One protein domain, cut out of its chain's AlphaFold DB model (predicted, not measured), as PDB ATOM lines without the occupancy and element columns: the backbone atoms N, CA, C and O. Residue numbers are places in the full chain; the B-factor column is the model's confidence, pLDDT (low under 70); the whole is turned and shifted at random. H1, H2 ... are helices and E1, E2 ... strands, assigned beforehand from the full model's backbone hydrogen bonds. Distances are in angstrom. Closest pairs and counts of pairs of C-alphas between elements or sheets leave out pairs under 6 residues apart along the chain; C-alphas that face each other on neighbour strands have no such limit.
ATOM      1  N   GLY A  37     -27.245 -48.055 -35.686       76.62
ATOM      2  CA  GLY A  37     -27.903 -46.888 -35.084       76.62
ATOM      3  C   GLY A  37     -28.136 -47.073 -33.585       76.62
ATOM      4  O   GLY A  37     -27.747 -46.222 -32.801       76.62
ATOM      5  N   LEU A  38     -28.602 -48.252 -33.167       79.56
ATOM      6  CA  LEU A  38     -28.733 -48.593 -31.744       79.56
ATOM      7  C   LEU A  38     -27.399 -48.598 -30.974       79.56
ATOM      8  O   LEU A  38     -27.390 -48.383 -29.765       79.56
ATOM      9  N   GLN A  39     -26.280 -48.887 -31.643       79.94
ATOM     10  CA  GLN A  39     -24.949 -48.873 -31.032       79.94
ATOM     11  C   GLN A  39     -24.332 -47.465 -31.004       79.94
ATOM     12  O   GLN A  39     -23.643 -47.130 -30.043       79.94
ATOM     13  N   GLU A  40     -24.519 -46.678 -32.066       78.94
ATOM     14  CA  GLU A  40     -23.838 -45.395 -32.292       78.94
ATOM     15  C   GLU A  40     -24.666 -44.189 -31.834       78.94
ATOM     16  O   GLU A  40     -24.109 -43.284 -31.226       78.94
ATOM     17  N   ALA A  41     -25.969 -44.185 -32.118       73.81
ATOM     18  CA  ALA A  41     -26.891 -43.091 -31.816       73.81
ATOM     19  C   ALA A  41     -27.636 -43.303 -30.490       73.81
ATOM     20  O   ALA A  41     -28.484 -42.494 -30.123       73.81
ATOM     21  N   GLY A  42     -27.319 -44.348 -29.728       81.38
ATOM     22  CA  GLY A  42     -28.004 -44.634 -28.472       81.38
ATOM     23  C   GLY A  42     -29.459 -45.038 -28.705       81.38
ATOM     24  O   GLY A  42     -29.778 -45.762 -29.653       81.38
ATOM     25  N   GLY A  43     -30.358 -44.635 -27.812       87.38
ATOM     26  CA  GLY A  43     -31.739 -45.106 -27.845       87.38
ATOM     27  C   GLY A  43     -32.744 -44.054 -27.418       87.38
ATOM     28  O   GLY A  43     -32.447 -43.138 -26.665       87.38
ATOM     29  N   TYR A  44     -33.988 -44.233 -27.855       90.50
ATOM     30  CA  TYR A  44     -35.088 -43.366 -27.435       90.50
ATOM     31  C   TYR A  44     -35.392 -43.495 -25.936       90.50
ATOM     32  O   TYR A  44     -35.832 -42.545 -25.303       90.50
ATOM     33  N   VAL A  45     -35.194 -44.680 -25.339       91.25
ATOM     34  CA  VAL A  45     -35.580 -44.964 -23.937       91.25
ATOM     35  C   VAL A  45     -37.052 -44.576 -23.666       91.25
ATOM     36  O   VAL A  45     -37.429 -44.124 -22.589       91.25
ATOM     37  N   GLY A  46     -37.905 -44.742 -24.684       94.38
ATOM     38  CA  GLY A  46     -39.319 -44.359 -24.645       94.38
ATOM     39  C   GLY A  46     -39.599 -42.861 -24.817       94.38
ATOM     40  O   GLY A  46     -40.724 -42.451 -24.546       94.38
ATOM     41  N   ARG A  47     -38.614 -42.057 -25.243       97.50
ATOM     42  CA  ARG A  47     -38.711 -40.601 -25.416       97.50
ATOM     43  C   ARG A  47     -38.054 -40.138 -26.720       97.50
ATOM     44  O   ARG A  47     -37.104 -40.764 -27.176       97.50
ATOM     45  N   ILE A  48     -38.532 -39.040 -27.297       98.19
ATOM     46  CA  ILE A  48     -37.829 -38.300 -28.356       98.19
ATOM     47  C   ILE A  48     -37.005 -37.192 -27.704       98.19
ATOM     48  O   ILE A  48     -37.543 -36.421 -26.915       98.19
ATOM     49  N   TRP A  49     -35.716 -37.118 -28.011       98.25
ATOM     50  CA  TRP A  49     -34.799 -36.137 -27.435       98.25
ATOM     51  C   TRP A  49     -34.707 -34.905 -28.328       98.25
ATOM     52  O   TRP A  49     -34.434 -35.032 -29.523       98.25
ATOM     53  N   ILE A  50     -34.938 -33.733 -27.741       98.50
ATOM     54  CA  ILE A  50     -34.913 -32.441 -28.423       98.50
ATOM     55  C   ILE A  50     -33.868 -31.543 -27.761       98.50
ATOM     56  O   ILE A  50     -33.881 -31.366 -26.542       98.50
ATOM     57  N   ASP A  51     -33.001 -30.953 -28.573       98.44
ATOM     58  CA  ASP A  51     -32.013 -29.954 -28.180       98.44
ATOM     59  C   ASP A  51     -31.962 -28.864 -29.251       98.44
ATOM     60  O   ASP A  51     -31.362 -29.041 -30.307       98.44
ATOM     61  N   THR A  52     -32.603 -27.723 -29.001       98.19
ATOM     62  CA  THR A  52     -32.667 -26.638 -29.996       98.19
ATOM     63  C   THR A  52     -31.375 -25.814 -30.080       98.19
ATOM     64  O   THR A  52     -31.344 -24.808 -30.789       98.19
ATOM     65  N   LEU A  53     -30.347 -26.143 -29.290       97.75
ATOM     66  CA  LEU A  53     -29.061 -25.443 -29.270       97.75
ATOM     67  C   LEU A  53     -27.992 -26.232 -30.030       97.75
ATOM     68  O   LEU A  53     -27.298 -25.650 -30.863       97.75
ATOM     69  N   ASP A  54     -27.887 -27.531 -29.744       97.44
ATOM     70  CA  ASP A  54     -26.832 -28.416 -30.257       97.44
ATOM     71  C   ASP A  54     -27.375 -29.643 -31.028       97.44
ATOM     72  O   ASP A  54     -26.592 -30.492 -31.468       97.44
ATOM     73  N   GLY A  55     -28.696 -29.758 -31.197       96.94
ATOM     74  CA  GLY A  55     -29.335 -30.842 -31.942       96.94
ATOM     75  C   GLY A  55     -29.174 -30.750 -33.461       96.94
ATOM     76  O   GLY A  55     -28.579 -29.820 -34.010       96.94
ATOM     77  N   VAL A  56     -29.708 -31.755 -34.152       95.00
ATOM     78  CA  VAL A  56     -29.683 -31.847 -35.616       95.00
ATOM     79  C   VAL A  56     -31.040 -31.498 -36.237       95.00
ATOM     80  O   VAL A  56     -32.075 -31.949 -35.753       95.00
ATOM     81  N   ASP A  57     -31.010 -30.770 -37.357       95.25
ATOM     82  CA  ASP A  57     -32.150 -30.527 -38.262       95.25
ATOM     83  C   ASP A  57     -32.002 -31.403 -39.521       95.25
ATOM     84  O   ASP A  57     -31.422 -30.977 -40.538       95.25
ATOM     85  N   PRO A  58     -32.378 -32.692 -39.473       90.25
ATOM     86  CA  PRO A  58     -32.306 -33.533 -40.650       90.25
ATOM     87  C   PRO A  58     -33.382 -33.120 -41.662       90.25
ATOM     88  O   PRO A  58     -34.561 -33.053 -41.357       90.25
ATOM     89  N   ILE A  59     -33.020 -33.019 -42.948       88.94
ATOM     90  CA  ILE A  59     -33.998 -32.799 -44.043       88.94
ATOM     91  C   ILE A  59     -35.138 -33.841 -44.017       88.94
ATOM     92  O   ILE A  59     -36.239 -33.614 -44.523       88.94
ATOM     93  N   THR A  60     -34.854 -35.043 -43.521       91.69
ATOM     94  CA  THR A  60     -35.848 -36.087 -43.284       91.69
ATOM     95  C   THR A  60     -35.406 -36.882 -42.063       91.69
ATOM     96  O   THR A  60     -34.386 -37.567 -42.172       91.69
ATOM     97  N   PRO A  61     -36.135 -36.815 -40.937       93.06
ATOM     98  CA  PRO A  61     -35.741 -37.529 -39.736       93.06
ATOM     99  C   PRO A  61     -35.882 -39.040 -39.942       93.06
ATOM    100  O   PRO A  61     -36.916 -39.542 -40.400       93.06
ATOM    101  N   GLU A  62     -34.830 -39.779 -39.613       91.56
ATOM    102  CA  GLU A  62     -34.756 -41.226 -39.763       91.56
ATOM    103  C   GLU A  62     -34.994 -41.920 -38.411       91.56
ATOM    104  O   GLU A  62     -34.227 -41.742 -37.457       91.56
ATOM    105  N   PRO A  63     -36.033 -42.772 -38.303       89.88
ATOM    106  CA  PRO A  63     -36.267 -43.552 -37.097       89.88
ATOM    107  C   PRO A  63     -35.049 -44.405 -36.727       89.88
ATOM    108  O   PRO A  63     -34.448 -45.047 -37.593       89.88
ATOM    109  N   PHE A  64     -34.767 -44.492 -35.427       86.19
ATOM    110  CA  PHE A  64     -33.628 -45.208 -34.832       86.19
ATOM    111  C   PHE A  64     -32.252 -44.572 -35.081       86.19
ATOM    112  O   PHE A  64     -31.244 -45.192 -34.742       86.19
ATOM    113  N   GLU A  65     -32.205 -43.368 -35.652       90.19
ATOM    114  CA  GLU A  65     -30.971 -42.595 -35.825       90.19
ATOM    115  C   GLU A  65     -31.110 -41.184 -35.254       90.19
ATOM    116  O   GLU A  65     -30.224 -40.755 -34.524       90.19
ATOM    117  N   ASP A  66     -32.221 -40.498 -35.530       94.75
ATOM    118  CA  ASP A  66     -32.471 -39.128 -35.067       94.75
ATOM    119  C   ASP A  66     -33.425 -39.088 -33.864       94.75
ATOM    120  O   ASP A  66     -34.274 -39.968 -33.692       94.75
ATOM    121  N   GLY A  67     -33.312 -38.053 -33.031       96.25
ATOM    122  CA  GLY A  67     -34.163 -37.834 -31.856       96.25
ATOM    123  C   GLY A  67     -33.857 -38.780 -30.697       96.25
ATOM    124  O   GLY A  67     -34.731 -39.065 -29.874       96.25
ATOM    125  N   THR A  68     -32.636 -39.305 -30.652       95.94
ATOM    126  CA  THR A  68     -32.116 -40.161 -29.584       95.94
ATOM    127  C   THR A  68     -31.270 -39.351 -28.600       95.94
ATOM    128  O   THR A  68     -30.915 -38.206 -28.859       95.94
ATOM    129  N   ASP A  69     -30.902 -39.955 -27.474       94.81
ATOM    130  CA  ASP A  69     -30.113 -39.313 -26.415       94.81
ATOM    131  C   ASP A  69     -28.729 -38.810 -26.854       94.81
ATOM    132  O   ASP A  69     -28.212 -37.857 -26.278       94.81
ATOM    133  N   SER A  70     -28.130 -39.431 -27.871       94.38
ATOM    134  CA  SER A  70     -26.836 -39.001 -28.425       94.38
ATOM    135  C   SER A  70     -26.922 -38.320 -29.794       94.38
ATOM    136  O   SER A  70     -25.901 -37.869 -30.309       94.38
ATOM    137  N   ASN A  71     -28.124 -38.220 -30.362       95.62
ATOM    138  CA  ASN A  71     -28.397 -37.482 -31.593       95.62
ATOM    139  C   ASN A  71     -29.772 -36.787 -31.491       95.62
ATOM    140  O   ASN A  71     -30.725 -37.192 -32.172       95.62
ATOM    141  N   PRO A  72     -29.915 -35.800 -30.582       97.50
ATOM    142  CA  PRO A  72     -31.169 -35.086 -30.390       97.50
ATOM    143  C   PRO A  72     -31.487 -34.236 -31.618       97.50
ATOM    144  O   PRO A  72     -30.594 -33.743 -32.302       97.50
ATOM    145  N   ILE A  73     -32.772 -34.050 -31.886       97.88
ATOM    146  CA  ILE A  73     -33.254 -33.166 -32.957       97.88
ATOM    147  C   ILE A  73     -33.416 -31.735 -32.445       97.88
ATOM    148  O   ILE A  73     -33.650 -31.534 -31.256       97.88
ATOM    149  N   ASP A  74     -33.338 -30.739 -33.318       97.50
ATOM    150  CA  ASP A  74     -33.370 -29.326 -32.913       97.50
ATOM    151  C   ASP A  74     -34.723 -28.621 -33.102       97.50
ATOM    152  O   ASP A  74     -34.857 -27.439 -32.776       97.50
ATOM    153  N   ASN A  75     -35.743 -29.330 -33.594       96.62
ATOM    154  CA  ASN A  75     -37.039 -28.737 -33.915       96.62
ATOM    155  C   ASN A  75     -38.236 -29.670 -33.634       96.62
ATOM    156  O   ASN A  75     -38.133 -30.897 -33.610       96.62
ATOM    157  N   MET A  76     -39.416 -29.070 -33.427       96.62
ATOM    158  CA  MET A  76     -40.653 -29.797 -33.104       96.62
ATOM    159  C   MET A  76     -41.281 -30.530 -34.293       96.62
ATOM    160  O   MET A  76     -41.990 -31.519 -34.091       96.62
ATOM    161  N   ILE A  77     -41.050 -30.072 -35.524       96.44
ATOM    162  CA  ILE A  77     -41.637 -30.680 -36.727       96.44
ATOM    163  C   ILE A  77     -41.088 -32.099 -36.902       96.44
ATOM    164  O   ILE A  77     -41.852 -33.063 -37.062       96.44
ATOM    165  N   ASP A  78     -39.773 -32.246 -36.792       97.44
ATOM    166  CA  ASP A  78     -39.108 -33.539 -36.862       97.44
ATOM    167  C   ASP A  78     -39.429 -34.400 -35.646       97.44
ATOM    168  O   ASP A  78     -39.670 -35.604 -35.787       97.44
ATOM    169  N   ALA A  79     -39.556 -33.783 -34.466       97.50
ATOM    170  CA  ALA A  79     -39.956 -34.479 -33.246       97.50
ATOM    171  C   ALA A  79     -41.309 -35.151 -33.401       97.50
ATOM    172  O   ALA A  79     -41.459 -36.335 -33.099       97.50
ATOM    173  N   ASN A  80     -42.281 -34.411 -33.927       97.19
ATOM    174  CA  ASN A  80     -43.627 -34.905 -34.167       97.19
ATOM    175  C   ASN A  80     -43.644 -35.985 -35.254       97.19
ATOM    176  O   ASN A  80     -44.368 -36.976 -35.127       97.19
ATOM    177  N   THR A  81     -42.809 -35.845 -36.287       97.00
ATOM    178  CA  THR A  81     -42.653 -36.862 -37.336       97.00
ATOM    179  C   THR A  81     -42.122 -38.180 -36.763       97.00
ATOM    180  O   THR A  81     -42.688 -39.248 -37.028       97.00
ATOM    181  N   LEU A  82     -41.079 -38.123 -35.930       96.81
ATOM    182  CA  LEU A  82     -40.512 -39.294 -35.255       96.81
ATOM    183  C   LEU A  82     -41.488 -39.898 -34.244       96.81
ATOM    184  O   LEU A  82     -41.715 -41.109 -34.265       96.81
ATOM    185  N   ALA A  83     -42.104 -39.066 -33.404       97.25
ATOM    186  CA  ALA A  83     -43.101 -39.467 -32.417       97.25
ATOM    187  C   ALA A  83     -44.258 -40.244 -33.062       97.25
ATOM    188  O   ALA A  83     -44.587 -41.345 -32.616       97.25
ATOM    189  N   ALA A  84     -44.815 -39.734 -34.164       96.75
ATOM    190  CA  ALA A  84     -45.886 -40.399 -34.903       96.75
ATOM    191  C   ALA A  84     -45.432 -41.722 -35.544       96.75
ATOM    192  O   ALA A  84     -46.157 -42.715 -35.493       96.75
ATOM    193  N   SER A  85     -44.228 -41.754 -36.123       96.38
ATOM    194  CA  SER A  85     -43.652 -42.956 -36.745       96.38
ATOM    195  C   SER A  85     -43.382 -44.074 -35.730       96.38
ATOM    196  O   SER A  85     -43.591 -45.255 -36.016       96.38
ATOM    197  N   LEU A  86     -42.935 -43.701 -34.529       95.19
ATOM    198  CA  LEU A  86     -42.517 -44.624 -33.474       95.19
ATOM    199  C   LEU A  86     -43.624 -44.937 -32.458       95.19
ATOM    200  O   LEU A  86     -43.467 -45.866 -31.667       95.19
ATOM    201  N   GLY A  87     -44.729 -44.185 -32.463       96.88
ATOM    202  CA  GLY A  87     -45.778 -44.282 -31.445       96.88
ATOM    203  C   GLY A  87     -45.305 -43.828 -30.060       96.88
ATOM    204  O   GLY A  87     -45.714 -44.398 -29.050       96.88
ATOM    205  N   ILE A  88     -44.397 -42.849 -30.014       97.50
ATOM    206  CA  ILE A  88     -43.865 -42.266 -28.778       97.50
ATOM    207  C   ILE A  88     -44.615 -40.963 -28.493       97.50
ATOM    208  O   ILE A  88     -44.805 -40.147 -29.386       97.50
ATOM    209  N   HIS A  89     -45.011 -40.757 -27.237       98.00
ATOM    210  CA  HIS A  89     -45.742 -39.563 -26.786       98.00
ATOM    211  C   HIS A  89     -44.979 -38.755 -25.727       98.00
ATOM    212  O   HIS A  89     -45.548 -37.871 -25.095       98.00
ATOM    213  N   HIS A  90     -43.710 -39.087 -25.494       98.62
ATOM    214  CA  HIS A  90     -42.869 -38.450 -24.490       98.62
ATOM    215  C   HIS A  90     -41.678 -37.785 -25.184       98.62
ATOM    216  O   HIS A  90     -40.966 -38.434 -25.948       98.62
ATOM    217  N   PHE A  91     -41.456 -36.510 -24.904       98.69
ATOM    218  CA  PHE A  91     -40.335 -35.709 -25.367       98.69
ATOM    219  C   PHE A  91     -39.438 -35.335 -24.188       98.69
ATOM    220  O   PHE A  91     -39.931 -34.875 -23.158       98.69
ATOM    221  N   HIS A  92     -38.133 -35.539 -24.336       98.69
ATOM    222  CA  HIS A  92     -37.136 -35.051 -23.398       98.69
ATOM    223  C   HIS A  92     -36.446 -33.819 -23.975       98.69
ATOM    224  O   HIS A  92     -35.907 -33.889 -25.077       98.69
ATOM    225  N   ILE A  93     -36.465 -32.711 -23.241       98.75
ATOM    226  CA  ILE A  93     -35.991 -31.411 -23.715       98.75
ATOM    227  C   ILE A  93     -34.696 -31.043 -22.994       98.75
ATOM    228  O   ILE A  93     -34.657 -30.980 -21.760       98.75
ATOM    229  N   ALA A  94     -33.637 -30.779 -23.759       98.50
ATOM    230  CA  ALA A  94     -32.350 -30.376 -23.215       98.50
ATOM    231  C   ALA A  94     -32.437 -28.994 -22.526       98.50
ATOM    232  O   ALA A  94     -33.131 -28.098 -23.025       98.50
ATOM    233  N   PRO A  95     -31.727 -28.777 -21.401       98.56
ATOM    234  CA  PRO A  95     -31.692 -27.485 -20.719       98.56
ATOM    235  C   PRO A  95     -31.299 -26.328 -21.642       98.56
ATOM    236  O   PRO A  95     -30.395 -26.455 -22.462       98.56
ATOM    237  N   GLY A  96     -31.957 -25.178 -21.491       98.25
ATOM    238  CA  GLY A  96     -31.739 -23.997 -22.329       98.25
ATOM    239  C   GLY A  96     -32.422 -24.043 -23.700       98.25
ATOM    240  O   GLY A  96     -32.484 -23.007 -24.365       98.25
ATOM    241  N   SER A  97     -32.980 -25.189 -24.108       98.56
ATOM    242  CA  SER A  97     -33.763 -25.283 -25.342       98.56
ATOM    243  C   SER A  97     -35.024 -24.424 -25.272       98.56
ATOM    244  O   SER A  97     -35.608 -24.237 -24.203       98.56
ATOM    245  N   THR A  98     -35.464 -23.919 -26.423       98.56
ATOM    246  CA  THR A  98     -36.697 -23.133 -26.553       98.56
ATOM    247  C   THR A  98     -37.644 -23.815 -27.522       98.56
ATOM    248  O   THR A  98     -37.319 -24.001 -28.689       98.56
ATOM    249  N   ILE A  99     -38.840 -24.136 -27.043       98.56
ATOM    250  CA  ILE A  99     -39.897 -24.761 -27.823       98.56
ATOM    251  C   ILE A  99     -41.055 -23.778 -27.965       98.56
ATOM    252  O   ILE A  99     -41.638 -23.335 -26.976       98.56
ATOM    253  N   ILE A 100     -41.405 -23.470 -29.209       98.31
ATOM    254  CA  ILE A 100     -42.627 -22.747 -29.561       98.31
ATOM    255  C   ILE A 100     -43.548 -23.761 -30.223       98.31
ATOM    256  O   ILE A 100     -43.169 -24.366 -31.226       98.31
ATOM    257  N   LEU A 101     -44.741 -23.967 -29.668       98.12
ATOM    258  CA  LEU A 101     -45.683 -24.910 -30.260       98.12
ATOM    259  C   LEU A 101     -46.213 -24.356 -31.589       98.12
ATOM    260  O   LEU A 101     -46.795 -23.275 -31.649       98.12
ATOM    261  N   ASP A 102     -46.037 -25.105 -32.670       95.94
ATOM    262  CA  ASP A 102     -46.531 -24.772 -34.013       95.94
ATOM    263  C   ASP A 102     -47.642 -25.721 -34.495       95.94
ATOM    264  O   ASP A 102     -48.269 -25.487 -35.530       95.94
ATOM    265  N   ALA A 103     -47.918 -26.760 -33.709       97.06
ATOM    266  CA  ALA A 103     -48.995 -27.715 -33.896       97.06
ATOM    267  C   ALA A 103     -49.556 -28.176 -32.544       97.06
ATOM    268  O   ALA A 103     -48.859 -28.138 -31.526       97.06
ATOM    269  N   SER A 104     -50.796 -28.674 -32.561       97.38
ATOM    270  CA  SER A 104     -51.453 -29.324 -31.424       97.38
ATOM    271  C   SER A 104     -50.573 -30.406 -30.796       97.38
ATOM    272  O   SER A 104     -50.098 -31.307 -31.489       97.38
ATOM    273  N   GLN A 105     -50.409 -30.331 -29.479       97.50
ATOM    274  CA  GLN A 105     -49.662 -31.274 -28.662       97.50
ATOM    275  C   GLN A 105     -50.597 -31.923 -27.637       97.50
ATOM    276  O   GLN A 105     -50.576 -31.561 -26.463       97.50
ATOM    277  N   ASN A 106     -51.463 -32.845 -28.066       96.75
ATOM    278  CA  ASN A 106     -52.478 -33.461 -27.202       96.75
ATOM    279  C   ASN A 106     -51.985 -34.800 -26.632       96.75
ATOM    280  O   ASN A 106     -51.473 -35.641 -27.372       96.75
ATOM    281  N   ASN A 107     -52.267 -35.063 -25.352       97.00
ATOM    282  CA  ASN A 107     -51.918 -36.306 -24.645       97.00
ATOM    283  C   ASN A 107     -50.424 -36.671 -24.725       97.00
ATOM    284  O   ASN A 107     -50.068 -37.840 -24.906       97.00
ATOM    285  N   GLN A 108     -49.550 -35.676 -24.619       98.12
ATOM    286  CA  GLN A 108     -48.100 -35.849 -24.676       98.12
ATOM    287  C   GLN A 108     -47.432 -35.387 -23.381       98.12
ATOM    288  O   GLN A 108     -47.987 -34.610 -22.607       98.12
ATOM    289  N   VAL A 109     -46.221 -35.881 -23.142       98.69
ATOM    290  CA  VAL A 109     -45.397 -35.498 -21.994       98.69
ATOM    291  C   VAL A 109     -44.138 -34.817 -22.499       98.69
ATOM    292  O   VAL A 109     -43.414 -35.394 -23.303       98.69
ATOM    293  N   PHE A 110     -43.866 -33.620 -22.001       98.81
ATOM    294  CA  PHE A 110     -42.648 -32.864 -22.254       98.81
ATOM    295  C   PHE A 110     -41.894 -32.727 -20.938       98.81
ATOM    296  O   PHE A 110     -42.397 -32.129 -19.987       98.81
ATOM    297  N   GLU A 111     -40.697 -33.297 -20.870       98.69
ATOM    298  CA  GLU A 111     -39.897 -33.367 -19.652       98.69
ATOM    299  C   GLU A 111     -38.502 -32.801 -19.901       98.69
ATOM    300  O   GLU A 111     -37.795 -33.238 -20.802       98.69
ATOM    301  N   GLY A 112     -38.071 -31.866 -19.068       98.25
ATOM    302  CA  GLY A 112     -36.725 -31.306 -19.095       98.25
ATOM    303  C   GLY A 112     -36.490 -30.477 -17.840       98.25
ATOM    304  O   GLY A 112     -37.350 -30.420 -16.968       98.25
ATOM    305  N   ILE A 113     -35.337 -29.819 -17.733       98.25
ATOM    306  CA  ILE A 113     -35.073 -28.856 -16.654       98.25
ATOM    307  C   ILE A 113     -34.489 -27.593 -17.270       98.25
ATOM    308  O   ILE A 113     -33.480 -27.661 -17.966       98.25
ATOM    309  N   GLY A 114     -35.093 -26.440 -16.984       97.81
ATOM    310  CA  GLY A 114     -34.575 -25.141 -17.419       97.81
ATOM    311  C   GLY A 114     -34.692 -24.916 -18.927       97.81
ATOM    312  O   GLY A 114     -33.819 -24.289 -19.521       97.81
ATOM    313  N   TRP A 115     -35.737 -25.460 -19.547       98.69
ATOM    314  CA  TRP A 115     -36.104 -25.196 -20.940       98.69
ATOM    315  C   TRP A 115     -37.271 -24.202 -21.003       98.69
ATOM    316  O   TRP A 115     -37.943 -23.960 -20.000       98.69
ATOM    317  N   ILE A 116     -37.503 -23.596 -22.165       98.81
ATOM    318  CA  ILE A 116     -38.514 -22.550 -22.358       98.81
ATOM    319  C   ILE A 116     -39.639 -23.079 -23.245       98.81
ATOM    320  O   ILE A 116     -39.373 -23.659 -24.297       98.81
ATOM    321  N   LEU A 117     -40.884 -22.834 -22.838       98.81
ATOM    322  CA  LEU A 117     -42.095 -23.199 -23.569       98.81
ATOM    323  C   LEU A 117     -42.955 -21.966 -23.877       98.81
ATOM    324  O   LEU A 117     -43.350 -21.227 -22.973       98.81
ATOM    325  N   ASP A 118     -43.321 -21.807 -25.147       98.69
ATOM    326  CA  ASP A 118     -44.408 -20.931 -25.593       98.69
ATOM    327  C   ASP A 118     -45.559 -21.774 -26.161       98.69
ATOM    328  O   ASP A 118     -45.396 -22.499 -27.148       98.69
ATOM    329  N   LEU A 119     -46.731 -21.677 -25.524       98.56
ATOM    330  CA  LEU A 119     -47.939 -22.420 -25.894       98.56
ATOM    331  C   LEU A 119     -48.526 -21.983 -27.247       98.56
ATOM    332  O   LEU A 119     -49.218 -22.773 -27.886       98.56
ATOM    333  N   ASN A 120     -48.271 -20.739 -27.672       98.19
ATOM    334  CA  ASN A 120     -48.531 -20.205 -29.015       98.19
ATOM    335  C   ASN A 120     -49.878 -20.611 -29.671       98.19
ATOM    336  O   ASN A 120     -49.967 -20.955 -30.855       98.19
ATOM    337  N   GLY A 121     -50.963 -20.583 -28.898       97.94
ATOM    338  CA  GLY A 121     -52.323 -20.863 -29.363       97.94
ATOM    339  C   GLY A 121     -52.609 -22.330 -29.681       97.94
ATOM    340  O   GLY A 121     -53.676 -22.621 -30.222       97.94
ATOM    341  N   GLN A 122     -51.694 -23.255 -29.390       98.25
ATOM    342  CA  GLN A 122     -51.852 -24.663 -29.750       98.25
ATOM    343  C   GLN A 122     -52.655 -25.441 -28.715       98.25
ATOM    344  O   GLN A 122     -52.680 -25.102 -27.531       98.25
ATOM    345  N   ASP A 123     -53.323 -26.489 -29.194       97.88
ATOM    346  CA  ASP A 123     -54.080 -27.391 -28.336       97.88
ATOM    347  C   ASP A 123     -53.117 -28.207 -27.472       97.88
ATOM    348  O   ASP A 123     -52.234 -28.872 -28.007       97.88
ATOM    349  N   ILE A 124     -53.269 -28.134 -26.150       97.94
ATOM    350  CA  ILE A 124     -52.446 -28.881 -25.185       97.94
ATOM    351  C   ILE A 124     -53.256 -29.908 -24.399       97.94
ATOM    352  O   ILE A 124     -52.867 -30.327 -23.305       97.94
ATOM    353  N   SER A 125     -54.417 -30.284 -24.928       97.06
ATOM    354  CA  SER A 125     -55.384 -31.058 -24.174       97.06
ATOM    355  C   SER A 125     -54.799 -32.394 -23.691       97.06
ATOM    356  O   SER A 125     -54.377 -33.232 -24.492       97.06
ATOM    357  N   GLY A 126     -54.781 -32.602 -22.371       97.06
ATOM    358  CA  GLY A 126     -54.281 -33.813 -21.713       97.06
ATOM    359  C   GLY A 126     -52.756 -33.932 -21.650       97.06
ATOM    360  O   GLY A 126     -52.256 -35.011 -21.331       97.06
ATOM    361  N   SER A 127     -52.023 -32.866 -21.969       98.25
ATOM    362  CA  SER A 127     -50.559 -32.879 -21.971       98.25
ATOM    363  C   SER A 127     -49.947 -32.446 -20.645       98.25
ATOM    364  O   SER A 127     -50.564 -31.749 -19.840       98.25
ATOM    365  N   ILE A 128     -48.715 -32.897 -20.417       98.69
ATOM    366  CA  ILE A 128     -47.949 -32.656 -19.197       98.69
ATOM    367  C   ILE A 128     -46.636 -31.979 -19.573       98.69
ATOM    368  O   ILE A 128     -45.888 -32.509 -20.393       98.69
ATOM    369  N   PHE A 129     -46.336 -30.853 -18.939       98.81
ATOM    370  CA  PHE A 129     -45.084 -30.119 -19.109       98.81
ATOM    371  C   PHE A 129     -44.336 -30.082 -17.780       98.81
ATOM    372  O   PHE A 129     -44.924 -29.745 -16.751       98.81
ATOM    373  N   ILE A 130     -43.057 -30.458 -17.796       98.88
ATOM    374  CA  ILE A 130     -42.241 -30.615 -16.590       98.88
ATOM    375  C   ILE A 130     -40.955 -29.795 -16.706       98.88
ATOM    376  O   ILE A 130     -40.235 -29.912 -17.702       98.88
ATOM    377  N   GLY A 131     -40.671 -28.978 -15.685       98.62
ATOM    378  CA  GLY A 131     -39.397 -28.260 -15.523       98.62
ATOM    379  C   GLY A 131     -39.150 -27.110 -16.507       98.62
ATOM    380  O   GLY A 131     -37.999 -26.727 -16.734       98.62
ATOM    381  N   ALA A 132     -40.220 -26.589 -17.112       98.75
ATOM    382  CA  ALA A 132     -40.181 -25.522 -18.111       98.75
ATOM    383  C   ALA A 132     -40.447 -24.132 -17.513       98.75
ATOM    384  O   ALA A 132     -41.264 -23.998 -16.600       98.75
ATOM    385  N   THR A 133     -39.877 -23.089 -18.113       98.81
ATOM    386  CA  THR A 133     -40.399 -21.718 -18.005       98.81
ATOM    387  C   THR A 133     -41.470 -21.525 -19.081       98.81
ATOM    388  O   THR A 133     -41.163 -21.575 -20.272       98.81
ATOM    389  N   VAL A 134     -42.728 -21.324 -18.682       98.88
ATOM    390  CA  VAL A 134     -43.899 -21.394 -19.574       98.88
ATOM    391  C   VAL A 134     -44.521 -20.022 -19.801       98.88
ATOM    392  O   VAL A 134     -44.710 -19.244 -18.865       98.88
ATOM    393  N   SER A 135     -44.912 -19.747 -21.042       98.75
ATOM    394  CA  SER A 135     -45.665 -18.554 -21.423       98.75
ATOM    395  C   SER A 135     -46.688 -18.847 -22.521       98.75
ATOM    396  O   SER A 135     -46.649 -19.897 -23.162       98.75
ATOM    397  N   GLY A 136     -47.608 -17.909 -22.737       98.38
ATOM    398  CA  GLY A 136     -48.508 -17.927 -23.885       98.38
ATOM    399  C   GLY A 136     -49.919 -18.413 -23.564       98.38
ATOM    400  O   GLY A 136     -50.326 -18.570 -22.412       98.38
ATOM    401  N   ILE A 137     -50.702 -18.584 -24.622       98.06
ATOM    402  CA  ILE A 137     -52.128 -18.903 -24.552       98.06
ATOM    403  C   ILE A 137     -52.314 -20.272 -25.202       98.06
ATOM    404  O   ILE A 137     -51.959 -20.396 -26.369       98.06
ATOM    405  N   PRO A 138     -52.836 -21.294 -24.513       98.00
ATOM    406  CA  PRO A 138     -53.196 -22.547 -25.155       98.00
ATOM    407  C   PRO A 138     -54.520 -22.413 -25.916       98.00
ATOM    408  O   PRO A 138     -55.309 -21.496 -25.689       98.00
ATOM    409  N   SER A 139     -54.799 -23.373 -26.786       97.19
ATOM    410  CA  SER A 139     -56.165 -23.712 -27.193       97.19
ATOM    411  C   SER A 139     -56.512 -25.119 -26.704       97.19
ATOM    412  O   SER A 139     -55.729 -25.735 -25.985       97.19
ATOM    413  N   GLY A 140     -57.699 -25.615 -27.045       93.38
ATOM    414  CA  GLY A 140     -58.217 -26.888 -26.542       93.38
ATOM    415  C   GLY A 140     -59.463 -26.699 -25.686       93.38
ATOM    416  O   GLY A 140     -60.040 -25.611 -25.655       93.38
ATOM    417  N   VAL A 141     -59.912 -27.780 -25.043       91.50
ATOM    418  CA  VAL A 141     -61.122 -27.789 -24.202       91.50
ATOM    419  C   VAL A 141     -60.942 -28.746 -23.026       91.50
ATOM    420  O   VAL A 141     -60.861 -29.955 -23.234       91.50
ATOM    421  N   GLY A 142     -60.970 -28.217 -21.800       74.31
ATOM    422  CA  GLY A 142     -61.421 -28.903 -20.584       74.31
ATOM    423  C   GLY A 142     -60.787 -30.244 -20.209       74.31
ATOM    424  O   GLY A 142     -61.400 -31.023 -19.473       74.31
ATOM    425  N   THR A 143     -59.590 -30.555 -20.694       79.25
ATOM    426  CA  THR A 143     -58.869 -31.785 -20.334       79.25
ATOM    427  C   THR A 143     -57.914 -31.557 -19.164       79.25
ATOM    428  O   THR A 143     -57.624 -30.431 -18.802       79.25
ATOM    429  N   ALA A 144     -57.419 -32.616 -18.529       90.50
ATOM    430  CA  ALA A 144     -56.517 -32.497 -17.383       90.50
ATOM    431  C   ALA A 144     -55.061 -32.194 -17.809       90.50
ATOM    432  O   ALA A 144     -54.188 -33.043 -17.627       90.50
ATOM    433  N   GLN A 145     -54.793 -31.030 -18.418       96.75
ATOM    434  CA  GLN A 145     -53.411 -30.584 -18.667       96.75
ATOM    435  C   GLN A 145     -52.690 -30.266 -17.355       96.75
ATOM    436  O   GLN A 145     -53.304 -29.801 -16.388       96.75
ATOM    437  N   MET A 146     -51.380 -30.514 -17.324       98.50
ATOM    438  CA  MET A 146     -50.576 -30.383 -16.116       98.50
ATOM    439  C   MET A 146     -49.261 -29.646 -16.363       98.50
ATOM    440  O   MET A 146     -48.524 -29.967 -17.291       98.50
ATOM    441  N   PHE A 147     -48.937 -28.719 -15.467       98.75
ATOM    442  CA  PHE A 147     -47.621 -28.101 -15.348       98.75
ATOM    443  C   PHE A 147     -47.004 -28.553 -14.025       98.75
ATOM    444  O   PHE A 147     -47.616 -28.364 -12.976       98.75
ATOM    445  N   ARG A 148     -45.825 -29.177 -14.063       98.81
ATOM    446  CA  ARG A 148     -45.120 -29.640 -12.861       98.81
ATOM    447  C   ARG A 148     -43.706 -29.087 -12.815       98.81
ATOM    448  O   ARG A 148     -43.011 -29.107 -13.824       98.81
ATOM    449  N   ASP A 149     -43.268 -28.615 -11.652       98.69
ATOM    450  CA  ASP A 149     -41.914 -28.070 -11.458       98.69
ATOM    451  C   ASP A 149     -41.585 -26.922 -12.437       98.69
ATOM    452  O   ASP A 149     -40.432 -26.660 -12.772       98.69
ATOM    453  N   CYS A 150     -42.621 -26.255 -12.949       98.75
ATOM    454  CA  CYS A 150     -42.507 -25.162 -13.907       98.75
ATOM    455  C   CYS A 150     -42.361 -23.789 -13.239       98.75
ATOM    456  O   CYS A 150     -42.746 -23.575 -12.089       98.75
ATOM    457  N   GLU A 151     -41.892 -22.828 -14.025       98.69
ATOM    458  CA  GLU A 151     -42.009 -21.398 -13.756       98.69
ATOM    459  C   GLU A 151     -43.046 -20.809 -14.723       98.69
ATOM    460  O   GLU A 151     -42.803 -20.712 -15.926       98.69
ATOM    461  N   LEU A 152     -44.224 -20.437 -14.224       98.75
ATOM    462  CA  LEU A 152     -45.286 -19.875 -15.058       98.75
ATOM    463  C   LEU A 152     -45.138 -18.357 -15.156       98.75
ATOM    464  O   LEU A 152     -45.163 -17.657 -14.143       98.75
ATOM    465  N   LEU A 153     -44.995 -17.858 -16.387       98.56
ATOM    466  CA  LEU A 153     -44.986 -16.431 -16.715       98.56
ATOM    467  C   LEU A 153     -46.427 -15.975 -16.955       98.56
ATOM    468  O   LEU A 153     -47.338 -16.459 -16.309       98.56
ATOM    469  N   SER A 154     -46.687 -15.084 -17.911       98.44
ATOM    470  CA  SER A 154     -48.077 -14.831 -18.313       98.44
ATOM    471  C   SER A 154     -48.619 -16.016 -19.117       98.44
ATOM    472  O   SER A 154     -48.164 -16.253 -20.240       98.44
ATOM    473  N   VAL A 155     -49.559 -16.759 -18.526       98.62
ATOM    474  CA  VAL A 155     -50.141 -17.983 -19.094       98.62
ATOM    475  C   VAL A 155     -51.663 -17.918 -19.011       98.62
ATOM    476  O   VAL A 155     -52.234 -17.520 -17.997       98.62
ATOM    477  N   SER A 156     -52.337 -18.301 -20.093       98.44
ATOM    478  CA  SER A 156     -53.782 -18.543 -20.056       98.44
ATOM    479  C   SER A 156     -54.091 -20.009 -19.772       98.44
ATOM    480  O   SER A 156     -53.339 -20.892 -20.173       98.44
ATOM    481  N   HIS A 157     -55.215 -20.276 -19.115       98.19
ATOM    482  CA  HIS A 157     -55.562 -21.599 -18.612       98.19
ATOM    483  C   HIS A 157     -56.908 -22.072 -19.139       98.19
ATOM    484  O   HIS A 157     -57.905 -21.344 -19.108       98.19
ATOM    485  N   LEU A 158     -56.923 -23.324 -19.588       97.88
ATOM    486  CA  LEU A 158     -58.144 -24.073 -19.856       97.88
ATOM    487  C   LEU A 158     -58.732 -24.589 -18.534       97.88
ATOM    488  O   LEU A 158     -58.054 -24.623 -17.496       97.88
ATOM    489  N   ALA A 159     -59.978 -25.049 -18.577       97.50
ATOM    490  CA  ALA A 159     -60.576 -25.731 -17.439       97.50
ATOM    491  C   ALA A 159     -59.826 -27.038 -17.129       97.50
ATOM    492  O   ALA A 159     -59.241 -27.672 -18.009       97.50
ATOM    493  N   ASN A 160     -59.866 -27.451 -15.864       97.25
ATOM    494  CA  ASN A 160     -59.191 -28.628 -15.312       97.25
ATOM    495  C   ASN A 160     -57.656 -28.601 -15.420       97.25
ATOM    496  O   ASN A 160     -57.021 -29.653 -15.412       97.25
ATOM    497  N   THR A 161     -57.041 -27.414 -15.483       98.38
ATOM    498  CA  THR A 161     -55.576 -27.291 -15.428       98.38
ATOM    499  C   THR A 161     -55.063 -27.625 -14.022       98.38
ATOM    500  O   THR A 161     -55.587 -27.112 -13.028       98.38
ATOM    501  N   HIS A 162     -54.021 -28.453 -13.936       98.62
ATOM    502  CA  HIS A 162     -53.302 -28.762 -12.699       98.62
ATOM    503  C   HIS A 162     -51.894 -28.174 -12.727       98.62
ATOM    504  O   HIS A 162     -51.129 -28.413 -13.656       98.62
ATOM    505  N   ILE A 163     -51.531 -27.431 -11.694       98.81
ATOM    506  CA  ILE A 163     -50.221 -26.804 -11.552       98.81
ATOM    507  C   ILE A 163     -49.648 -27.280 -10.221       98.81
ATOM    508  O   ILE A 163     -50.283 -27.126  -9.177       98.81
ATOM    509  N   ASP A 164     -48.492 -27.928 -10.272       98.75
ATOM    510  CA  ASP A 164     -47.907 -28.672  -9.158       98.75
ATOM    511  C   ASP A 164     -46.446 -28.259  -8.970       98.75
ATOM    512  O   ASP A 164     -45.666 -28.272  -9.920       98.75
ATOM    513  N   GLU A 165     -46.074 -27.884  -7.747       98.62
ATOM    514  CA  GLU A 165     -44.679 -27.569  -7.385       98.62
ATOM    515  C   GLU A 165     -44.053 -26.441  -8.238       98.62
ATOM    516  O   GLU A 165     -42.849 -26.395  -8.475       98.62
ATOM    517  N   SER A 166     -44.873 -25.482  -8.684       98.75
ATOM    518  CA  SER A 166     -44.451 -24.407  -9.592       98.75
ATOM    519  C   SER A 166     -44.273 -23.037  -8.932       98.75
ATOM    520  O   SER A 166     -44.971 -22.673  -7.980       98.75
ATOM    521  N   GLY A 167     -43.352 -22.251  -9.490       98.69
ATOM    522  CA  GLY A 167     -43.230 -20.814  -9.238       98.69
ATOM    523  C   GLY A 167     -44.127 -20.025 -10.192       98.69
ATOM    524  O   GLY A 167     -44.191 -20.338 -11.380       98.69
ATOM    525  N   ILE A 168     -44.841 -19.020  -9.685       98.69
ATOM    526  CA  ILE A 168     -45.839 -18.261 -10.454       98.69
ATOM    527  C   ILE A 168     -45.472 -16.776 -10.488       98.69
ATOM    528  O   ILE A 168     -45.291 -16.156  -9.436       98.69
ATOM    529  N   ARG A 169     -45.431 -16.184 -11.686       97.19
ATOM    530  CA  ARG A 169     -45.270 -14.739 -11.899       97.19
ATOM    531  C   ARG A 169     -46.121 -14.234 -13.066       97.19
ATOM    532  O   ARG A 169     -46.553 -14.996 -13.918       97.19
ATOM    533  N   GLY A 170     -46.347 -12.924 -13.136       97.62
ATOM    534  CA  GLY A 170     -47.195 -12.328 -14.176       97.62
ATOM    535  C   GLY A 170     -48.685 -12.646 -14.002       97.62
ATOM    536  O   GLY A 170     -49.130 -12.991 -12.906       97.62
ATOM    537  N   THR A 171     -49.463 -12.486 -15.075       98.56
ATOM    538  CA  THR A 171     -50.920 -12.684 -15.049       98.56
ATOM    539  C   THR A 171     -51.286 -14.080 -15.539       98.56
ATOM    540  O   THR A 171     -50.951 -14.453 -16.664       98.56
ATOM    541  N   GLN A 172     -52.011 -14.825 -14.711       98.75
ATOM    542  CA  GLN A 172     -52.663 -16.076 -15.077       98.75
ATOM    543  C   GLN A 172     -54.120 -15.783 -15.424       98.75
ATOM    544  O   GLN A 172     -54.823 -15.221 -14.589       98.75
ATOM    545  N   ILE A 173     -54.579 -16.145 -16.623       98.56
ATOM    546  CA  ILE A 173     -55.931 -15.797 -17.097       98.56
ATOM    547  C   ILE A 173     -56.722 -17.062 -17.400       98.56
ATOM    548  O   ILE A 173     -56.265 -17.901 -18.170       98.56
ATOM    549  N   MET A 174     -57.931 -17.196 -16.867       98.12
ATOM    550  CA  MET A 174     -58.840 -18.257 -17.303       98.12
ATOM    551  C   MET A 174     -59.459 -17.912 -18.661       98.12
ATOM    552  O   MET A 174     -60.066 -16.855 -18.831       98.12
ATOM    553  N   ILE A 175     -59.324 -18.823 -19.628       97.50
ATOM    554  CA  ILE A 175     -59.923 -18.704 -20.972       97.50
ATOM    555  C   ILE A 175     -61.070 -19.699 -21.203       97.50
ATOM    556  O   ILE A 175     -61.724 -19.669 -22.244       97.50
ATOM    557  N   GLU A 176     -61.372 -20.523 -20.201       97.19
ATOM    558  CA  GLU A 176     -62.481 -21.472 -20.185       97.19
ATOM    559  C   GLU A 176     -63.045 -21.581 -18.760       97.19
ATOM    560  O   GLU A 176     -62.285 -21.639 -17.795       97.19
ATOM    561  N   ALA A 177     -64.375 -21.602 -18.611       97.25
ATOM    562  CA  ALA A 177     -65.003 -21.796 -17.306       97.25
ATOM    563  C   ALA A 177     -64.796 -23.219 -16.785       97.25
ATOM    564  O   ALA A 177     -65.018 -24.197 -17.498       97.25
ATOM    565  N   GLY A 178     -64.459 -23.326 -15.504       97.25
ATOM    566  CA  GLY A 178     -64.298 -24.599 -14.818       97.25
ATOM    567  C   GLY A 178     -63.347 -24.497 -13.637       97.25
ATOM    568  O   GLY A 178     -63.113 -23.417 -13.091       97.25
ATOM    569  N   ASP A 179     -62.810 -25.639 -13.231       97.88
ATOM    570  CA  ASP A 179     -61.907 -25.708 -12.091       97.88
ATOM    571  C   ASP A 179     -60.454 -25.503 -12.529       97.88
ATOM    572  O   ASP A 179     -60.046 -25.954 -13.597       97.88
ATOM    573  N   ILE A 180     -59.649 -24.886 -11.673       98.38
ATOM    574  CA  ILE A 180     -58.192 -24.867 -11.801       98.38
ATOM    575  C   ILE A 180     -57.552 -25.173 -10.452       98.38
ATOM    576  O   ILE A 180     -58.077 -24.799  -9.397       98.38
ATOM    577  N   TYR A 181     -56.423 -25.876 -10.488       98.62
ATOM    578  CA  TYR A 181     -55.768 -26.417  -9.308       98.62
ATOM    579  C   TYR A 181     -54.306 -25.981  -9.257       98.62
ATOM    580  O   TYR A 181     -53.546 -26.263 -10.174       98.62
ATOM    581  N   PHE A 182     -53.913 -25.354  -8.153       98.75
ATOM    582  CA  PHE A 182     -52.529 -25.066  -7.795       98.75
ATOM    583  C   PHE A 182     -52.215 -25.808  -6.495       98.75
ATOM    584  O   PHE A 182     -52.864 -25.565  -5.474       98.75
ATOM    585  N   ASP A 183     -51.233 -26.701  -6.512       98.75
ATOM    586  CA  ASP A 183     -50.770 -27.437  -5.335       98.75
ATOM    587  C   ASP A 183     -49.263 -27.253  -5.157       98.75
ATOM    588  O   ASP A 183     -48.510 -27.255  -6.128       98.75
ATOM    589  N   ARG A 184     -48.821 -27.033  -3.914       98.69
ATOM    590  CA  ARG A 184     -47.404 -26.805  -3.559       98.69
ATOM    591  C   ARG A 184     -46.717 -25.701  -4.384       98.69
ATOM    592  O   ARG A 184     -45.503 -25.705  -4.553       98.69
ATOM    593  N   CYS A 185     -47.487 -24.738  -4.883       98.69
ATOM    594  CA  CYS A 185     -46.976 -23.623  -5.679       98.69
ATOM    595  C   CYS A 185     -46.529 -22.442  -4.802       98.69
ATOM    596  O   CYS A 185     -46.908 -22.333  -3.633       98.69
ATOM    597  N   HIS A 186     -45.774 -21.507  -5.376       98.62
ATOM    598  CA  HIS A 186     -45.365 -20.278  -4.691       98.62
ATOM    599  C   HIS A 186     -45.341 -19.058  -5.620       98.62
ATOM    600  O   HIS A 186     -45.248 -19.186  -6.837       98.62
ATOM    601  N   SER A 187     -45.453 -17.859  -5.044       98.31
ATOM    602  CA  SER A 187     -45.198 -16.606  -5.766       98.31
ATOM    603  C   SER A 187     -43.706 -16.480  -6.053       98.31
ATOM    604  O   SER A 187     -42.909 -16.521  -5.116       98.31
ATOM    605  N   ASP A 188     -43.349 -16.245  -7.312       97.56
ATOM    606  CA  ASP A 188     -41.996 -15.859  -7.733       97.56
ATOM    607  C   ASP A 188     -41.890 -14.334  -7.965       97.56
ATOM    608  O   ASP A 188     -41.118 -13.824  -8.775       97.56
ATOM    609  N   VAL A 189     -42.728 -13.566  -7.261       96.88
ATOM    610  CA  VAL A 189     -42.712 -12.099  -7.273       96.88
ATOM    611  C   VAL A 189     -42.069 -11.597  -5.982       96.88
ATOM    612  O   VAL A 189     -42.533 -11.896  -4.881       96.88
ATOM    613  N   ALA A 190     -40.983 -10.837  -6.113       92.81
ATOM    614  CA  ALA A 190     -40.244 -10.307  -4.975       92.81
ATOM    615  C   ALA A 190     -40.937  -9.088  -4.338       92.81
ATOM    616  O   ALA A 190     -41.462  -8.217  -5.026       92.81
ATOM    617  N   GLY A 191     -40.826  -8.965  -3.014       91.56
ATOM    618  CA  GLY A 191     -41.283  -7.786  -2.276       91.56
ATOM    619  C   GLY A 191     -42.752  -7.859  -1.857       91.56
ATOM    620  O   GLY A 191     -43.210  -8.896  -1.390       91.56
ATOM    621  N   ALA A 192     -43.446  -6.720  -1.938       87.44
ATOM    622  CA  ALA A 192     -44.865  -6.592  -1.585       87.44
ATOM    623  C   ALA A 192     -45.802  -6.767  -2.793       87.44
ATOM    624  O   ALA A 192     -47.021  -6.713  -2.633       87.44
ATOM    625  N   ASP A 193     -45.232  -6.944  -3.984       93.06
ATOM    626  CA  ASP A 193     -45.984  -7.198  -5.203       93.06
ATOM    627  C   ASP A 193     -46.486  -8.648  -5.227       93.06
ATOM    628  O   ASP A 193     -45.983  -9.535  -4.532       93.06
ATOM    629  N   THR A 194     -47.502  -8.891  -6.046       97.06
ATOM    630  CA  THR A 194     -48.175 -10.186  -6.152       97.06
ATOM    631  C   THR A 194     -48.413 -10.522  -7.615       97.06
ATOM    632  O   THR A 194     -48.592  -9.617  -8.430       97.06
ATOM    633  N   TRP A 195     -48.452 -11.806  -7.959       98.19
ATOM    634  CA  TRP A 195     -48.935 -12.221  -9.276       98.19
ATOM    635  C   TRP A 195     -50.464 -12.090  -9.341       98.19
ATOM    636  O   TRP A 195     -51.137 -12.019  -8.307       98.19
ATOM    637  N   ILE A 196     -51.010 -12.037 -10.556       98.75
ATOM    638  CA  ILE A 196     -52.439 -11.799 -10.784       98.75
ATOM    639  C   ILE A 196     -53.093 -13.092 -11.254       98.75
ATOM    640  O   ILE A 196     -52.664 -13.667 -12.252       98.75
ATOM    641  N   PHE A 197     -54.153 -13.513 -10.573       98.75
ATOM    642  CA  PHE A 197     -55.098 -14.489 -11.094       98.75
ATOM    643  C   PHE A 197     -56.345 -13.763 -11.600       98.75
ATOM    644  O   PHE A 197     -57.116 -13.204 -10.817       98.75
ATOM    645  N   ASP A 198     -56.535 -13.783 -12.910       98.69
ATOM    646  CA  ASP A 198     -57.666 -13.194 -13.611       98.69
ATOM    647  C   ASP A 198     -58.679 -14.295 -13.967       98.69
ATOM    648  O   ASP A 198     -58.396 -15.209 -14.746       98.69
ATOM    649  N   PHE A 199     -59.881 -14.197 -13.397       98.50
ATOM    650  CA  PHE A 199     -60.991 -15.122 -13.658       98.50
ATOM    651  C   PHE A 199     -61.545 -15.017 -15.092       98.50
ATOM    652  O   PHE A 199     -62.363 -15.840 -15.506       98.50
ATOM    653  N   GLY A 200     -61.096 -14.031 -15.868       96.81
ATOM    654  CA  GLY A 200     -61.490 -13.821 -17.250       96.81
ATOM    655  C   GLY A 200     -62.955 -13.403 -17.384       96.81
ATOM    656  O   GLY A 200     -63.558 -12.778 -16.514       96.81
ATOM    657  N   SER A 201     -63.543 -13.701 -18.540       95.31
ATOM    658  CA  SER A 201     -64.969 -13.467 -18.827       95.31
ATOM    659  C   SER A 201     -65.608 -14.721 -19.427       95.31
ATOM    660  O   SER A 201     -66.217 -14.675 -20.496       95.31
ATOM    661  N   VAL A 202     -65.379 -15.866 -18.777       95.00
ATOM    662  CA  VAL A 202     -65.579 -17.204 -19.367       95.00
ATOM    663  C   VAL A 202     -66.741 -17.993 -18.766       95.00
ATOM    664  O   VAL A 202     -67.086 -19.053 -19.281       95.00
ATOM    665  N   GLY A 203     -67.393 -17.470 -17.728       96.62
ATOM    666  CA  GLY A 203     -68.384 -18.190 -16.925       96.62
ATOM    667  C   GLY A 203     -67.851 -18.525 -15.530       96.62
ATOM    668  O   GLY A 203     -66.822 -18.002 -15.115       96.62
ATOM    669  N   SER A 204     -68.560 -19.399 -14.806       97.50
ATOM    670  CA  SER A 204     -68.203 -19.730 -13.418       97.50
ATOM    671  C   SER A 204     -66.910 -20.531 -13.346       97.50
ATOM    672  O   SER A 204     -66.803 -21.596 -13.953       97.50
ATOM    673  N   THR A 205     -65.970 -20.031 -12.558       98.06
ATOM    674  CA  THR A 205     -64.632 -20.585 -12.387       98.06
ATOM    675  C   THR A 205     -64.360 -20.868 -10.913       98.06
ATOM    676  O   THR A 205     -64.669 -20.047 -10.044       98.06
ATOM    677  N   ASN A 206     -63.742 -22.016 -10.627       98.25
ATOM    678  CA  ASN A 206     -63.334 -22.394  -9.277       98.25
ATOM    679  C   ASN A 206     -61.808 -22.476  -9.165       98.25
ATOM    680  O   ASN A 206     -61.175 -23.408  -9.665       98.25
ATOM    681  N   LEU A 207     -61.218 -21.526  -8.445       98.69
ATOM    682  CA  LEU A 207     -59.792 -21.508  -8.136       98.69
ATOM    683  C   LEU A 207     -59.501 -22.328  -6.872       98.69
ATOM    684  O   LEU A 207     -59.948 -21.982  -5.776       98.69
ATOM    685  N   ASN A 208     -58.702 -23.386  -6.990       98.69
ATOM    686  CA  ASN A 208     -58.277 -24.217  -5.865       98.69
ATOM    687  C   ASN A 208     -56.773 -24.076  -5.634       98.69
ATOM    688  O   ASN A 208     -55.981 -24.567  -6.428       98.69
ATOM    689  N   ILE A 209     -56.377 -23.454  -4.524       98.69
ATOM    690  CA  ILE A 209     -54.972 -23.272  -4.144       98.69
ATOM    691  C   ILE A 209     -54.691 -24.030  -2.841       98.69
ATOM    692  O   ILE A 209     -55.382 -23.825  -1.835       98.69
ATOM    693  N   ARG A 210     -53.688 -24.912  -2.849       98.50
ATOM    694  CA  ARG A 210     -53.265 -25.739  -1.709       98.50
ATOM    695  C   ARG A 210     -51.763 -25.621  -1.474       98.50
ATOM    696  O   ARG A 210     -50.989 -25.516  -2.422       98.50
ATOM    697  N   HIS A 211     -51.367 -25.653  -0.201       98.38
ATOM    698  CA  HIS A 211     -49.964 -25.582   0.230       98.38
ATOM    699  C   HIS A 211     -49.187 -24.400  -0.370       98.38
ATOM    700  O   HIS A 211     -48.017 -24.533  -0.721       98.38
ATOM    701  N   TYR A 212     -49.841 -23.248  -0.507       98.44
ATOM    702  CA  TYR A 212     -49.277 -22.111  -1.219       98.44
ATOM    703  C   TYR A 212     -48.435 -21.192  -0.327       98.44
ATOM    704  O   TYR A 212     -48.668 -21.076   0.880       98.44
ATOM    705  N   SER A 213     -47.474 -20.497  -0.934       97.88
ATOM    706  CA  SER A 213     -46.682 -19.459  -0.272       97.88
ATOM    707  C   SER A 213     -46.535 -18.218  -1.151       97.88
ATOM    708  O   SER A 213     -46.050 -18.308  -2.275       97.88
ATOM    709  N   GLY A 214     -46.878 -17.047  -0.617       97.44
ATOM    710  CA  GLY A 214     -46.694 -15.756  -1.286       97.44
ATOM    711  C   GLY A 214     -47.984 -14.954  -1.435       97.44
ATOM    712  O   GLY A 214     -49.023 -15.290  -0.868       97.44
ATOM    713  N   GLY A 215     -47.902 -13.841  -2.161       97.25
ATOM    714  CA  GLY A 215     -49.047 -12.971  -2.408       97.25
ATOM    715  C   GLY A 215     -49.758 -13.281  -3.725       97.25
ATOM    716  O   GLY A 215     -49.104 -13.600  -4.716       97.25
ATOM    717  N   ILE A 216     -51.083 -13.138  -3.737       98.56
ATOM    718  CA  ILE A 216     -51.941 -13.265  -4.921       98.56
ATOM    719  C   ILE A 216     -52.920 -12.087  -5.000       98.56
ATOM    720  O   ILE A 216     -53.543 -11.722  -3.998       98.56
ATOM    721  N   GLN A 217     -53.082 -11.524  -6.195       98.62
ATOM    722  CA  GLN A 217     -54.156 -10.589  -6.523       98.62
ATOM    723  C   GLN A 217     -55.226 -11.299  -7.348       98.62
ATOM    724  O   GLN A 217     -54.913 -11.962  -8.333       98.62
ATOM    725  N   LEU A 218     -56.487 -11.154  -6.948       98.69
ATOM    726  CA  LEU A 218     -57.635 -11.677  -7.685       98.69
ATOM    727  C   LEU A 218     -58.236 -10.571  -8.552       98.69
ATOM    728  O   LEU A 218     -58.510  -9.480  -8.051       98.69
ATOM    729  N   GLU A 219     -58.469 -10.855  -9.830       98.56
ATOM    730  CA  GLU A 219     -59.086  -9.931 -10.785       98.56
ATOM    731  C   GLU A 219     -60.293 -10.545 -11.486       98.56
ATOM    732  O   GLU A 219     -60.380 -11.758 -11.671       98.56
ATOM    733  N   ASN A 220     -61.240  -9.683 -11.864       98.06
ATOM    734  CA  ASN A 220     -62.451 -10.019 -12.621       98.06
ATOM    735  C   ASN A 220     -63.334 -11.125 -12.014       98.06
ATOM    736  O   ASN A 220     -64.244 -11.630 -12.673       98.06
ATOM    737  N   MET A 221     -63.137 -11.462 -10.739       98.25
ATOM    738  CA  MET A 221     -63.984 -12.418 -10.038       98.25
ATOM    739  C   MET A 221     -65.422 -11.888  -9.939       98.25
ATOM    740  O   MET A 221     -65.658 -10.717  -9.612       98.25
ATOM    741  N   GLY A 222     -66.387 -12.753 -10.247       96.62
ATOM    742  CA  GLY A 222     -67.816 -12.454 -10.250       96.62
ATOM    743  C   GLY A 222     -68.298 -11.674 -11.475       96.62
ATOM    744  O   GLY A 222     -69.478 -11.332 -11.535       96.62
ATOM    745  N   ASN A 223     -67.425 -11.378 -12.447       95.12
ATOM    746  CA  ASN A 223     -67.794 -10.590 -13.627       95.12
ATOM    747  C   ASN A 223     -68.771 -11.352 -14.533       95.12
ATOM    748  O   ASN A 223     -69.782 -10.813 -14.985       95.12
ATOM    749  N   THR A 224     -68.507 -12.641 -14.750       90.81
ATOM    750  CA  THR A 224     -69.368 -13.529 -15.537       90.81
ATOM    751  C   THR A 224     -69.590 -14.841 -14.800       90.81
ATOM    752  O   THR A 224     -68.915 -15.822 -15.069       90.81
ATOM    753  N   GLY A 225     -70.565 -14.897 -13.894       92.00
ATOM    754  CA  GLY A 225     -70.939 -16.139 -13.209       92.00
ATOM    755  C   GLY A 225     -70.767 -16.080 -11.697       92.00
ATOM    756  O   GLY A 225     -70.674 -15.006 -11.107       92.00
ATOM    757  N   THR A 226     -70.800 -17.251 -11.063       95.81
ATOM    758  CA  THR A 226     -70.665 -17.411  -9.611       95.81
ATOM    759  C   THR A 226     -69.300 -18.001  -9.289       95.81
ATOM    760  O   THR A 226     -69.197 -19.184  -8.964       95.81
TER     761      THR A 226
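This is residues 37 to 226 of the 341 residues of an uncharacterized protein of bacterium (UniProt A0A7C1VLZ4). The chain is wound as a solenoid of stacked turns, its parallel strands side by side in rows along the long axis, and E4, E5 and E12 bend sharply from one row into another. H2 packs on E1 near the first end, and H1 lies farthest out there. The printed part has 190 residues, with elements in the order H1, E1, H2, then E2 to E12: two named helices and twelve named strands, all strand neighbours parallel. It is mostly strand, though under half of the residues are in named elements. The whole is compact, with a radius of gyration of the C-alphas of 17.8 A, and elongated, spanning 58 by 33 by 23 A.

H1, residues 37 to 40, begins with C-alpha 37 at (-27.903, -46.888, -35.084). E1 is residues 48 to 50, H2 residues 76 to 86, 14.9 A long, E2 residues 90 to 93 and E3 residues 98 to 100. E4, residues 109 to 118, is 15.0 A long and bends by 126 degrees at residue 113. E5, residues 128 to 136, is 15.5 A long and bends by 116 degrees at residue 131. E6 is residues 146 to 148, E7 residues 151 to 157, 14.4 A long, E8 residues 161 to 164, E9 residues 171 to 174, E10 residues 179 to 183 and E11 residues 195 to 198. E12, residues 206 to 219, bends by 154 degrees at residue 212 and ends with C-alpha 219 at (-59.086, -9.931, -10.785).

E1 and E2 are parallel neighbours, with N 48 and O 90 2.8 A apart. H2 between them makes a strand-helix-strand unit, two parallel neighbour strands with a helix between, and its crossover is right-handed. H2 is on the sheet at a height of 8.9 A, outside the barrel; its closest C-alphas to E1 are those of Ile 48 and Ala 79, 6.6 A apart. E4 pairs with E2 over residues 109 to 112, N 91 to O 109 at 2.8 A, and with E3 over residues 116 to 118, N 99 to O 116 at 2.8 A. E5 lies on the other side of E4, N 110 to O 128 at 2.8 A. Neighbour pairs close a barrel round E5, E6, E8, E10, E12, E11, E9, E7 and back to E5. In H2 every O i to N i+4 pair is within hydrogen-bond range; H1 is too short for one.

The two C-alphas farthest apart, those of Gln 39 and Asn 223, are 60.0 A apart. The printed part has no cut. The long links are E1 to H2, 25 residues, and E10 to E11, 11 residues. Mean pLDDT of the printed part is 96.2, and no printed residue is under 70.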